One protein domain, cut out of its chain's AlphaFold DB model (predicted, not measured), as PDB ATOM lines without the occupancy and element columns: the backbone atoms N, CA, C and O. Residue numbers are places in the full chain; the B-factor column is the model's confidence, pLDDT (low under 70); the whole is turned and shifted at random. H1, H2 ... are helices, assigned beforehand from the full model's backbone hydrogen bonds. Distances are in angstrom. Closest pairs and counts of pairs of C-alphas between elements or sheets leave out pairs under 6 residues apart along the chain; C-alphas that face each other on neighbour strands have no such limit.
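Overview. This is residues 7 to 96 of the 97 residues of an uncharacterized protein of Lysobacter capsici AZ78 (UniProt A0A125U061). A long, kinked helix, H2, runs through the middle, with H1 at its beginning, H5 crossing it farther along, and short H3 packing on it, with H4 beyond H3. The printed part has 90 residues with five named helices, H1 to H5 along the chain, and no named strand: all helix. It is compact, radius of gyration of the C-alphas 12.9 A, spans 30 by 29 by 26 A.

Arrangement. H2, residues 21 to 37, the hub, has a kink of 28 degrees near residue 28. Its residues 21 to 24 alone touch H1, residues 8 to 16, about perpendicular at 90 degrees; the closest C-alphas, of Lys 9 and Ala 21, are 5.0 A apart. H5, residues 86 to 96, touches H2 about perpendicular at 82 degrees, closest at C-alphas 30 and 93, 5.0 A. Residues 28 to 35 of H2 alone touch H3, residues 43 to 46, closest at C-alphas 32 and 44, 6.0 A. H3 touches H4, residues 63 to 75, closest at C-alphas 45 and 70, 5.9 A. Every O i to N i+4 pair is within hydrogen-bond range in H1 and H5, 9 of 13 in H2, 7 of 9 in H4; H3 is too short.

Along the chain. H2 spans 25.1 A from C-alpha 21 at (14.333, -27.113, 109.477); H5 ends at C-alpha 96, (11.178, -26.275, 131.554).

Size, cuts and confidence. The printed part has no cut. The link H3 to H4 is long, 16 residues; pLDDT is under 70 at residues 58, 60 and 61.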
ATOM      1  N   THR A   7      17.197 -36.485 109.894       93.94
ATOM      2  CA  THR A   7      17.726 -35.115 109.929       93.94
ATOM      3  C   THR A   7      16.604 -34.106 110.167       93.94
ATOM      4  O   THR A   7      15.489 -34.340 109.712       93.94
ATOM      5  N   TYR A   8      16.884 -32.941 110.761       92.38
ATOM      6  CA  TYR A   8      15.897 -31.843 110.847       92.38
ATOM      7  C   TYR A   8      15.270 -31.503 109.482       92.38
ATOM      8  O   TYR A   8      14.064 -31.287 109.350       92.38
ATOM      9  N   LYS A   9      16.088 -31.521 108.423       93.50
ATOM     10  CA  LYS A   9      15.620 -31.346 107.045       93.50
ATOM     11  C   LYS A   9      14.675 -32.475 106.611       93.50
ATOM     12  O   LYS A   9      13.621 -32.203 106.054       93.50
ATOM     13  N   GLY A  10      15.035 -33.729 106.880       94.50
ATOM     14  CA  GLY A  10      14.179 -34.884 106.596       94.50
ATOM     15  C   GLY A  10      12.852 -34.825 107.355       94.50
ATOM     16  O   GLY A  10      11.802 -35.022 106.756       94.50
ATOM     17  N   LEU A  11      12.891 -34.464 108.638       94.38
ATOM     18  CA  LEU A  11      11.705 -34.335 109.478       94.38
ATOM     19  C   LEU A  11      10.756 -33.246 108.971       94.38
ATOM     20  O   LEU A  11       9.570 -33.510 108.797       94.38
ATOM     21  N   SER A  12      11.271 -32.056 108.650       94.62
ATOM     22  CA  SER A  12      10.434 -30.974 108.104       94.62
ATOM     23  C   SER A  12       9.757 -31.352 106.784       94.62
ATOM     24  O   SER A  12       8.609 -30.975 106.564       94.62
ATOM     25  N   ARG A  13      10.405 -32.160 105.936       95.62
ATOM     26  CA  ARG A  13       9.782 -32.689 104.713       95.62
ATOM     27  C   ARG A  13       8.642 -33.655 105.007       95.62
ATOM     28  O   ARG A  13       7.622 -33.575 104.336       95.62
ATOM     29  N   LEU A  14       8.791 -34.530 106.001       94.31
ATOM     30  CA  LEU A  14       7.716 -35.442 106.402       94.31
ATOM     31  C   LEU A  14       6.519 -34.688 106.995       94.31
ATOM     32  O   LEU A  14       5.382 -35.029 106.699       94.31
ATOM     33  N   MET A  15       6.771 -33.654 107.803       92.25
ATOM     34  CA  MET A  15       5.712 -32.899 108.484       92.25
ATOM     35  C   MET A  15       5.023 -31.872 107.584       92.25
ATOM     36  O   MET A  15       3.816 -31.677 107.676       92.25
ATOM     37  N   TYR A  16       5.795 -31.173 106.752       92.44
ATOM     38  CA  TYR A  16       5.337 -29.972 106.050       92.44
ATOM     39  C   TYR A  16       5.476 -30.047 104.533       92.44
ATOM     40  O   TYR A  16       5.143 -29.075 103.860       92.44
ATOM     41  N   GLN A  17       6.037 -31.135 103.995       93.81
ATOM     42  CA  GLN A  17       6.343 -31.284 102.566       93.81
ATOM     43  C   GLN A  17       7.262 -30.175 102.010       93.81
ATOM     44  O   GLN A  17       7.314 -29.940 100.806       93.81
ATOM     45  N   LYS A  18       8.028 -29.500 102.882       92.75
ATOM     46  CA  LYS A  18       8.953 -28.416 102.520       92.75
ATOM     47  C   LYS A  18      10.190 -28.386 103.415       92.75
ATOM     48  O   LYS A  18      10.190 -28.913 104.526       92.75
ATOM     49  N   ASP A  19      11.240 -27.727 102.931       92.81
ATOM     50  CA  ASP A  19      12.484 -27.519 103.673       92.81
ATOM     51  C   ASP A  19      12.275 -26.426 104.739       92.81
ATOM     52  O   ASP A  19      12.428 -25.240 104.466       92.81
ATOM     53  N   ALA A  20      11.909 -26.825 105.961       87.19
ATOM     54  CA  ALA A  20      11.599 -25.909 107.066       87.19
ATOM     55  C   ALA A  20      12.286 -26.333 108.376       87.19
ATOM     56  O   ALA A  20      11.676 -26.393 109.437       87.19
ATOM     57  N   ALA A  21      13.579 -26.652 108.310       83.62
ATOM     58  CA  ALA A  21      14.333 -27.113 109.477       83.62
ATOM     59  C   ALA A  21      14.437 -26.053 110.596       83.62
ATOM     60  O   ALA A  21      14.436 -26.413 111.767       83.62
ATOM     61  N   GLY A  22      14.486 -24.761 110.246       82.00
ATOM     62  CA  GLY A  22      14.693 -23.665 111.205       82.00
ATOM     63  C   GLY A  22      13.529 -23.398 112.165       82.00
ATOM     64  O   GLY A  22      13.717 -22.699 113.151       82.00
ATOM     65  N   VAL A  23      12.339 -23.955 111.911       84.00
ATOM     66  CA  VAL A  23      11.168 -23.799 112.801       84.00
ATOM     67  C   VAL A  23      10.963 -24.991 113.736       84.00
ATOM     68  O   VAL A  23      10.126 -24.930 114.631       84.00
ATOM     69  N   LEU A  24      11.711 -26.081 113.535       87.69
ATOM     70  CA  LEU A  24      11.519 -27.316 114.293       87.69
ATOM     71  C   LEU A  24      12.074 -27.245 115.709       87.69
ATOM     72  O   LEU A  24      11.664 -28.045 116.537       87.69
ATOM     73  N   ASP A  25      12.984 -26.319 115.990       81.06
ATOM     74  CA  ASP A  25      13.688 -26.281 117.267       81.06
ATOM     75  C   ASP A  25      12.733 -26.132 118.463       81.06
ATOM     76  O   ASP A  25      12.602 -27.041 119.282       81.06
ATOM     77  N   LYS A  26      11.931 -25.059 118.476       84.44
ATOM     78  CA  LYS A  26      10.911 -24.840 119.517       84.44
ATOM     79  C   LYS A  26       9.903 -25.986 119.594       84.44
ATOM     80  O   LYS A  26       9.549 -26.426 120.682       84.44
ATOM     81  N   ILE A  27       9.472 -26.500 118.439       89.81
ATOM     82  CA  ILE A  27       8.499 -27.600 118.346       89.81
ATOM     83  C   ILE A  27       9.059 -28.872 118.992       89.81
ATOM     84  O   ILE A  27       8.365 -29.547 119.748       89.81
ATOM     85  N   LEU A  28      10.326 -29.190 118.736       91.25
ATOM     86  CA  LEU A  28      11.002 -30.337 119.330       91.25
ATOM     87  C   LEU A  28      11.319 -30.107 120.809       91.25
ATOM     88  O   LEU A  28      11.308 -31.072 121.569       91.25
ATOM     89  N   GLY A  29      11.511 -28.859 121.241       90.12
ATOM     90  CA  GLY A  29      11.581 -28.493 122.655       90.12
ATOM     91  C   GLY A  29      10.337 -28.927 123.435       90.12
ATOM     92  O   GLY A  29      10.468 -29.562 124.481       90.12
ATOM     93  N   HIS A  30       9.131 -28.689 122.899       93.31
ATOM     94  CA  HIS A  30       7.883 -29.165 123.521       93.31
ATOM     95  C   HIS A  30       7.888 -30.683 123.728       93.31
ATOM     96  O   HIS A  30       7.582 -31.169 124.815       93.31
ATOM     97  N   VAL A  31       8.282 -31.435 122.695       93.31
ATOM     98  CA  VAL A  31       8.354 -32.901 122.754       93.31
ATOM     99  C   VAL A  31       9.412 -33.357 123.760       93.31
ATOM    100  O   VAL A  31       9.149 -34.246 124.564       93.31
ATOM    101  N   ALA A  32      10.596 -32.740 123.755       92.44
ATOM    102  CA  ALA A  32      11.689 -33.104 124.651       92.44
ATOM    103  C   ALA A  32      11.311 -32.913 126.126       92.44
ATOM    104  O   ALA A  32      11.545 -33.805 126.945       92.44
ATOM    105  N   PHE A  33      10.700 -31.776 126.465       93.44
ATOM    106  CA  PHE A  33      10.272 -31.499 127.832       93.44
ATOM    107  C   PHE A  33       9.098 -32.370 128.267       93.44
ATOM    108  O   PHE A  33       9.111 -32.864 129.392       93.44
ATOM    109  N   PHE A  34       8.151 -32.651 127.371       95.25
ATOM    110  CA  PHE A  34       7.087 -33.609 127.652       95.25
ATOM    111  C   PHE A  34       7.649 -35.005 127.950       95.25
ATOM    112  O   PHE A  34       7.322 -35.602 128.975       95.25
ATOM    113  N   CYS A  35       8.571 -35.509 127.119       94.19
ATOM    114  CA  CYS A  35       9.213 -36.798 127.381       94.19
ATOM    115  C   CYS A  35       9.929 -36.808 128.739       94.19
ATOM    116  O   CYS A  35       9.812 -37.776 129.487       94.19
ATOM    117  N   LYS A  36      10.621 -35.718 129.090       92.56
ATOM    118  CA  LYS A  36      11.301 -35.571 130.382       92.56
ATOM    119  C   LYS A  36      10.321 -35.611 131.560       92.56
ATOM    120  O   LYS A  36      10.552 -36.369 132.501       92.56
ATOM    121  N   ASP A  37       9.244 -34.829 131.515       94.69
ATOM    122  CA  ASP A  37       8.252 -34.755 132.599       94.69
ATOM    123  C   ASP A  37       7.526 -36.091 132.813       94.69
ATOM    124  O   ASP A  37       7.269 -36.483 133.952       94.69
ATOM    125  N   HIS A  38       7.262 -36.825 131.729       94.31
ATOM    126  CA  HIS A  38       6.541 -38.100 131.752       94.31
ATOM    127  C   HIS A  38       7.460 -39.330 131.828       94.31
ATOM    128  O   HIS A  38       6.988 -40.461 131.726       94.31
ATOM    129  N   ARG A  39       8.772 -39.131 132.035       93.62
ATOM    130  CA  ARG A  39       9.793 -40.200 132.098       93.62
ATOM    131  C   ARG A  39       9.792 -41.117 130.867       93.62
ATOM    132  O   ARG A  39      10.116 -42.300 130.964       93.62
ATOM    133  N   LEU A  40       9.445 -40.566 129.710       95.38
ATOM    134  CA  LEU A  40       9.542 -41.245 128.425       95.38
ATOM    135  C   LEU A  40      10.982 -41.154 127.901       95.38
ATOM    136  O   LEU A  40      11.703 -40.202 128.224       95.38
ATOM    137  N   PRO A  41      11.417 -42.102 127.055       94.88
ATOM    138  CA  PRO A  41      12.688 -41.973 126.357       94.88
ATOM    139  C   PRO A  41      12.758 -40.663 125.572       94.88
ATOM    140  O   PRO A  41      11.760 -40.204 125.015       94.88
ATOM    141  N   ALA A  42      13.949 -40.068 125.503       92.81
ATOM    142  CA  ALA A  42      14.163 -38.794 124.829       92.81
ATOM    143  C   ALA A  42      14.015 -38.946 123.306       92.81
ATOM    144  O   ALA A  42      15.004 -39.124 122.593       92.81
ATOM    145  N   LEU A  43      12.781 -38.868 122.800       93.12
ATOM    146  CA  LEU A  43      12.453 -39.088 121.388       93.12
ATOM    147  C   LEU A  43      13.226 -38.147 120.456       93.12
ATOM    148  O   LEU A  43      13.600 -38.518 119.352       93.12
ATOM    149  N   THR A  44      13.552 -36.942 120.908       92.12
ATOM    150  CA  THR A  44      14.339 -35.981 120.126       92.12
ATOM    151  C   THR A  44      15.802 -36.399 119.913       92.12
ATOM    152  O   THR A  44      16.458 -35.844 119.036       92.12
ATOM    153  N   SER A  45      16.312 -37.421 120.616       91.75
ATOM    154  CA  SER A  45      17.676 -37.959 120.430       91.75
ATOM    155  C   SER A  45      17.918 -38.613 119.059       91.75
ATOM    156  O   SER A  45      19.073 -38.746 118.630       91.75
ATOM    157  N   ILE A  46      16.850 -38.995 118.344       92.94
ATOM    158  CA  ILE A  46      16.931 -39.549 116.980       92.94
ATOM    159  C   ILE A  46      16.808 -38.473 115.890       92.94
ATOM    160  O   ILE A  46      16.948 -38.798 114.709       92.94
ATOM    161  N   VAL A  47      16.578 -37.203 116.253       92.44
ATOM    162  CA  VAL A  47      16.539 -36.070 115.317       92.44
ATOM    163  C   VAL A  47      17.880 -35.339 115.347       92.44
ATOM    164  O   VAL A  47      18.302 -34.834 116.382       92.44
ATOM    165  N   VAL A  48      18.579 -35.299 114.212       91.75
ATOM    166  CA  VAL A  48      19.989 -34.877 114.157       91.75
ATOM    167  C   VAL A  48      20.274 -33.827 113.082       91.75
ATOM    168  O   VAL A  48      19.580 -33.701 112.070       91.75
ATOM    169  N   GLY A  49      21.349 -33.065 113.269       89.12
ATOM    170  CA  GLY A  49      21.900 -32.191 112.236       89.12
ATOM    171  C   GLY A  49      22.516 -32.990 111.085       89.12
ATOM    172  O   GLY A  49      23.235 -33.965 111.314       89.12
ATOM    173  N   LYS A  50      22.288 -32.560 109.834       87.25
ATOM    174  CA  LYS A  50      22.991 -33.127 108.667       87.25
ATOM    175  C   LYS A  50      24.501 -32.898 108.831       87.25
ATOM    176  O   LYS A  50      24.915 -31.791 109.154       87.25
ATOM    177  N   GLY A  51      25.311 -33.936 108.630       84.50
ATOM    178  CA  GLY A  51      26.773 -33.890 108.785       84.50
ATOM    179  C   GLY A  51      27.261 -33.994 110.235       84.50
ATOM    180  O   GLY A  51      28.249 -34.670 110.479       84.50
ATOM    181  N   ARG A  52      26.545 -33.398 111.201       83.56
ATOM    182  CA  ARG A  52      26.904 -33.466 112.630       83.56
ATOM    183  C   ARG A  52      26.559 -34.810 113.275       83.56
ATOM    184  O   ARG A  52      27.288 -35.273 114.138       83.56
ATOM    185  N   GLY A  53      25.420 -35.408 112.914       83.00
ATOM    186  CA  GLY A  53      24.972 -36.683 113.496       83.00
ATOM    187  C   GLY A  53      24.500 -36.602 114.956       83.00
ATOM    188  O   GLY A  53      24.145 -37.624 115.539       83.00
ATOM    189  N   THR A  54      24.438 -35.404 115.544       83.31
ATOM    190  CA  THR A  54      23.900 -35.149 116.891       83.31
ATOM    191  C   THR A  54      22.720 -34.171 116.834       83.31
ATOM    192  O   THR A  54      22.589 -33.436 115.843       83.31
ATOM    193  N   PRO A  55      21.865 -34.130 117.873       83.00
ATOM    194  CA  PRO A  55      20.860 -33.082 118.031       83.00
ATOM    195  C   PRO A  55      21.467 -31.666 118.090       83.00
ATOM    196  O   PRO A  55      22.679 -31.485 118.270       83.00
ATOM    197  N   GLY A  56      20.609 -30.667 117.898       75.75
ATOM    198  CA  GLY A  56      20.886 -29.247 118.119       75.75
ATOM    199  C   GLY A  56      21.156 -28.944 119.594       75.75
ATOM    200  O   GLY A  56      20.811 -29.740 120.464       75.75
ATOM    201  N   ALA A  57      21.804 -27.808 119.860       72.50
ATOM    202  CA  ALA A  57      22.227 -27.426 121.211       72.50
ATOM    203  C   ALA A  57      21.041 -27.146 122.148       72.50
ATOM    204  O   ALA A  57      21.148 -27.357 123.351       72.50
ATOM    205  N   ASP A  58      19.911 -26.737 121.578       68.94
ATOM    206  CA  ASP A  58      18.691 -26.377 122.299       68.94
ATOM    207  C   ASP A  58      17.855 -27.605 122.712       68.94
ATOM    208  O   ASP A  58      16.855 -27.494 123.420       68.94
ATOM    209  N   ILE A  59      18.275 -28.811 122.306       70.19
ATOM    210  CA  ILE A  59      17.640 -30.062 122.717       70.19
ATOM    211  C   ILE A  59      18.321 -30.570 123.999       70.19
ATOM    212  O   ILE A  59      19.516 -30.873 123.968       70.19
ATOM    213  N   PRO A  60      17.589 -30.739 125.119       67.38
ATOM    214  CA  PRO A  60      18.158 -31.062 126.430       67.38
ATOM    215  C   PRO A  60      18.552 -32.546 126.548       67.38
ATOM    216  O   PRO A  60      18.001 -33.290 127.361       67.38
ATOM    217  N   VAL A  61      19.499 -33.010 125.731       69.69
ATOM    218  CA  VAL A  61      20.017 -34.383 125.768       69.69
ATOM    219  C   VAL A  61      21.517 -34.358 126.034       69.69
ATOM    220  O   VAL A  61      22.286 -33.747 125.298       69.69
ATOM    221  N   ASN A  62      21.940 -35.060 127.087       78.62
ATOM    222  CA  ASN A  62      23.348 -35.173 127.454       78.62
ATOM    223  C   ASN A  62      24.124 -35.982 126.381       78.62
ATOM    224  O   ASN A  62      23.805 -37.157 126.168       78.62
ATOM    225  N   PRO A  63      25.161 -35.402 125.741       74.94
ATOM    226  CA  PRO A  63      25.937 -36.073 124.696       74.94
ATOM    227  C   PRO A  63      26.588 -37.386 125.146       74.94
ATOM    228  O   PRO A  63      26.657 -38.329 124.362       74.94
ATOM    229  N   ASN A  64      26.995 -37.488 126.415       82.31
ATOM    230  CA  ASN A  64      27.704 -38.658 126.948       82.31
ATOM    231  C   ASN A  64      26.821 -39.909 127.062       82.31
ATOM    232  O   ASN A  64      27.331 -41.008 127.257       82.31
ATOM    233  N   ILE A  65      25.499 -39.754 126.968       85.50
ATOM    234  CA  ILE A  65      24.537 -40.863 127.034       85.50
ATOM    235  C   ILE A  65      23.708 -40.988 125.752       85.50
ATOM    236  O   ILE A  65      22.712 -41.707 125.746       85.50
ATOM    237  N   MET A  66      24.091 -40.292 124.676       85.56
ATOM    238  CA  MET A  66      23.288 -40.174 123.455       85.56
ATOM    239  C   MET A  66      22.971 -41.535 122.826       85.56
ATOM    240  O   MET A  66      21.820 -41.798 122.486       85.56
ATOM    241  N   ASP A  67      23.961 -42.422 122.717       88.94
ATOM    242  CA  ASP A  67      23.760 -43.747 122.118       88.94
ATOM    243  C   ASP A  67      22.807 -44.599 122.959       88.94
ATOM    244  O   ASP A  67      21.871 -45.205 122.439       88.94
ATOM    245  N   ARG A  68      22.963 -44.549 124.287       91.44
ATOM    246  CA  ARG A  68      22.042 -45.206 125.218       91.44
ATOM    247  C   ARG A  68      20.628 -44.633 125.106       91.44
ATOM    248  O   ARG A  68      19.669 -45.400 125.108       91.44
ATOM    249  N   ALA A  69      20.491 -43.312 125.000       91.38
ATOM    250  CA  ALA A  69      19.199 -42.647 124.859       91.38
ATOM    251  C   ALA A  69      18.489 -43.056 123.558       91.38
ATOM    252  O   ALA A  69      17.286 -43.316 123.572       91.38
ATOM    253  N   ARG A  70      19.226 -43.193 122.449       91.88
ATOM    254  CA  ARG A  70      18.676 -43.681 121.174       91.88
ATOM    255  C   ARG A  70      18.208 -45.125 121.267       91.88
ATOM    256  O   ARG A  70      17.095 -45.421 120.841       91.88
ATOM    257  N   GLU A  71      19.000 -46.008 121.871       94.25
ATOM    258  CA  GLU A  71      18.576 -47.401 122.062       94.25
ATOM    259  C   GLU A  71      17.326 -47.501 122.945       94.25
ATOM    260  O   GLU A  71      16.442 -48.304 122.654       94.25
ATOM    261  N   GLN A  72      17.182 -46.639 123.959       94.88
ATOM    262  CA  GLN A  72      15.942 -46.553 124.739       94.88
ATOM    263  C   GLN A  72      14.747 -46.146 123.872       94.88
ATOM    264  O   GLN A  72      13.683 -46.738 124.007       94.88
ATOM    265  N   VAL A  73      14.912 -45.180 122.961       95.06
ATOM    266  CA  VAL A  73      13.857 -44.804 122.006       95.06
ATOM    267  C   VAL A  73      13.494 -45.983 121.104       95.06
ATOM    268  O   VAL A  73      12.313 -46.228 120.889       95.06
ATOM    269  N   TYR A  74      14.469 -46.734 120.590       94.94
ATOM    270  CA  TYR A  74      14.199 -47.860 119.690       94.94
ATOM    271  C   TYR A  74      13.562 -49.069 120.381       94.94
ATOM    272  O   TYR A  74      12.796 -49.791 119.744       94.94
ATOM    273  N   ALA A  75      13.889 -49.298 121.655       95.31
ATOM    274  CA  ALA A  75      13.357 -50.403 122.447       95.31
ATOM    275  C   ALA A  75      11.970 -50.117 123.043       95.31
ATOM    276  O   ALA A  75      11.274 -51.047 123.442       95.31
ATOM    277  N   TYR A  76      11.582 -48.845 123.141       95.75
ATOM    278  CA  TYR A  76      10.326 -48.444 123.761       95.75
ATOM    279  C   TYR A  76       9.127 -48.662 122.837       95.75
ATOM    280  O   TYR A  76       9.186 -48.400 121.633       95.75
ATOM    281  N   ASP A  77       8.023 -49.129 123.413       94.44
ATOM    282  CA  ASP A  77       6.801 -49.412 122.672       94.44
ATOM    283  C   ASP A  77       5.950 -48.153 122.485       94.44
ATOM    284  O   ASP A  77       5.012 -47.871 123.231       94.44
ATOM    285  N   TRP A  78       6.290 -47.384 121.453       92.62
ATOM    286  CA  TRP A  78       5.583 -46.153 121.102       92.62
ATOM    287  C   TRP A  78       4.133 -46.369 120.658       92.62
ATOM    288  O   TRP A  78       3.351 -45.427 120.726       92.62
ATOM    289  N   TYR A  79       3.748 -47.576 120.227       92.19
ATOM    290  CA  TYR A  79       2.367 -47.850 119.810       92.19
ATOM    291  C   TYR A  79       1.399 -47.923 120.995       92.19
ATOM    292  O   TYR A  79       0.201 -47.726 120.815       92.19
ATOM    293  N   ASN A  80       1.926 -48.141 122.202       94.12
ATOM    294  CA  ASN A  80       1.170 -48.107 123.451       94.12
ATOM    295  C   ASN A  80       1.161 -46.721 124.122       94.12
ATOM    296  O   ASN A  80       0.656 -46.573 125.234       94.12
ATOM    297  N   VAL A  81       1.695 -45.692 123.457       91.94
ATOM    298  CA  VAL A  81       1.680 -44.311 123.949       91.94
ATOM    299  C   VAL A  81       0.572 -43.538 123.254       91.94
ATOM    300  O   VAL A  81       0.568 -43.397 122.032       91.94
ATOM    301  N   VAL A  82      -0.342 -42.973 124.039       93.62
ATOM    302  CA  VAL A  82      -1.323 -42.018 123.520       93.62
ATOM    303  C   VAL A  82      -0.607 -40.695 123.222       93.62
ATOM    304  O   VAL A  82       0.068 -40.172 124.113       93.62
ATOM    305  N   PRO A  83      -0.721 -40.138 122.000       92.69
ATOM    306  CA  PRO A  83      -0.145 -38.835 121.694       92.69
ATOM    307  C   PRO A  83      -0.693 -37.752 122.636       92.69
ATOM    308  O   PRO A  83      -1.909 -37.696 122.835       92.69
ATOM    309  N   PRO A  84       0.169 -36.887 123.197       95.06
ATOM    310  CA  PRO A  84      -0.268 -35.855 124.125       95.06
ATOM    311  C   PRO A  84      -1.156 -34.816 123.449       95.06
ATOM    312  O   PRO A  84      -0.993 -34.492 122.267       95.06
ATOM    313  N   ALA A  85      -2.054 -34.227 124.232       96.31
ATOM    314  CA  ALA A  85      -2.817 -33.072 123.807       96.31
ATOM    315  C   ALA A  85      -1.907 -31.832 123.675       96.31
ATOM    316  O   ALA A  85      -0.922 -31.688 124.408       96.31
ATOM    317  N   PRO A  86      -2.258 -30.861 122.809       95.56
ATOM    318  CA  PRO A  86      -1.489 -29.623 122.670       95.56
ATOM    319  C   PRO A  86      -1.276 -28.868 123.992       95.56
ATOM    320  O   PRO A  86      -0.214 -28.289 124.208       95.56
ATOM    321  N   ALA A  87      -2.261 -28.906 124.894       97.19
ATOM    322  CA  ALA A  87      -2.169 -28.263 126.204       97.19
ATOM    323  C   ALA A  87      -1.110 -28.911 127.115       97.19
ATOM    324  O   ALA A  87      -0.428 -28.203 127.851       97.19
ATOM    325  N   GLU A  88      -0.924 -30.231 127.034       97.12
ATOM    326  CA  GLU A  88       0.085 -30.956 127.818       97.12
ATOM    327  C   GLU A  88       1.498 -30.628 127.321       97.12
ATOM    328  O   GLU A  88       2.387 -30.314 128.111       97.12
ATOM    329  N   LEU A  89       1.679 -30.590 125.995       95.19
ATOM    330  CA  LEU A  89       2.927 -30.144 125.369       95.19
ATOM    331  C   LEU A  89       3.272 -28.693 125.740       95.19
ATOM    332  O   LEU A  89       4.440 -28.364 125.968       95.19
ATOM    333  N   ALA A  90       2.273 -27.808 125.792       95.31
ATOM    334  CA  ALA A  90       2.461 -26.421 126.204       95.31
ATOM    335  C   ALA A  90       2.835 -26.312 127.692       95.31
ATOM    336  O   ALA A  90       3.753 -25.566 128.031       95.31
ATOM    337  N   ALA A  91       2.179 -27.085 128.562       96.56
ATOM    338  CA  ALA A  91       2.445 -27.097 129.998       96.56
ATOM    339  C   ALA A  91       3.873 -27.569 130.318       96.56
ATOM    340  O   ALA A  91       4.595 -26.887 131.048       96.56
ATOM    341  N   SER A  92       4.317 -28.684 129.729       95.38
ATOM    342  CA  SER A  92       5.689 -29.180 129.912       95.38
ATOM    343  C   SER A  92       6.743 -28.203 129.404       95.38
ATOM    344  O   SER A  92       7.793 -28.047 130.031       95.38
ATOM    345  N   PHE A  93       6.466 -27.513 128.295       93.25
ATOM    346  CA  PHE A  93       7.377 -26.508 127.762       93.25
ATOM    347  C   PHE A  93       7.484 -25.286 128.667       93.25
ATOM    348  O   PHE A  93       8.589 -24.930 129.053       93.25
ATOM    349  N   ALA A  94       6.360 -24.706 129.090       94.25
ATOM    350  CA  ALA A  94       6.356 -23.556 129.996       94.25
ATOM    351  C   ALA A  94       7.044 -23.842 131.344       94.25
ATOM    352  O   ALA A  94       7.582 -22.936 131.968       94.25
ATOM    353  N   LYS A  95       7.036 -25.102 131.795       93.56
ATOM    354  CA  LYS A  95       7.689 -25.535 133.036       93.56
ATOM    355  C   LYS A  95       9.219 -25.644 132.932       93.56
ATOM    356  O   LYS A  95       9.888 -25.560 133.957       93.56
ATOM    357  N   ASN A  96       9.765 -25.909 131.741       87.19
ATOM    358  CA  ASN A  96      11.178 -26.275 131.554       87.19
ATOM    359  C   ASN A  96      11.975 -25.326 130.630       87.19
ATOM    360  O   ASN A  96      13.197 -25.479 130.568       87.19
TER     361      ASN A  96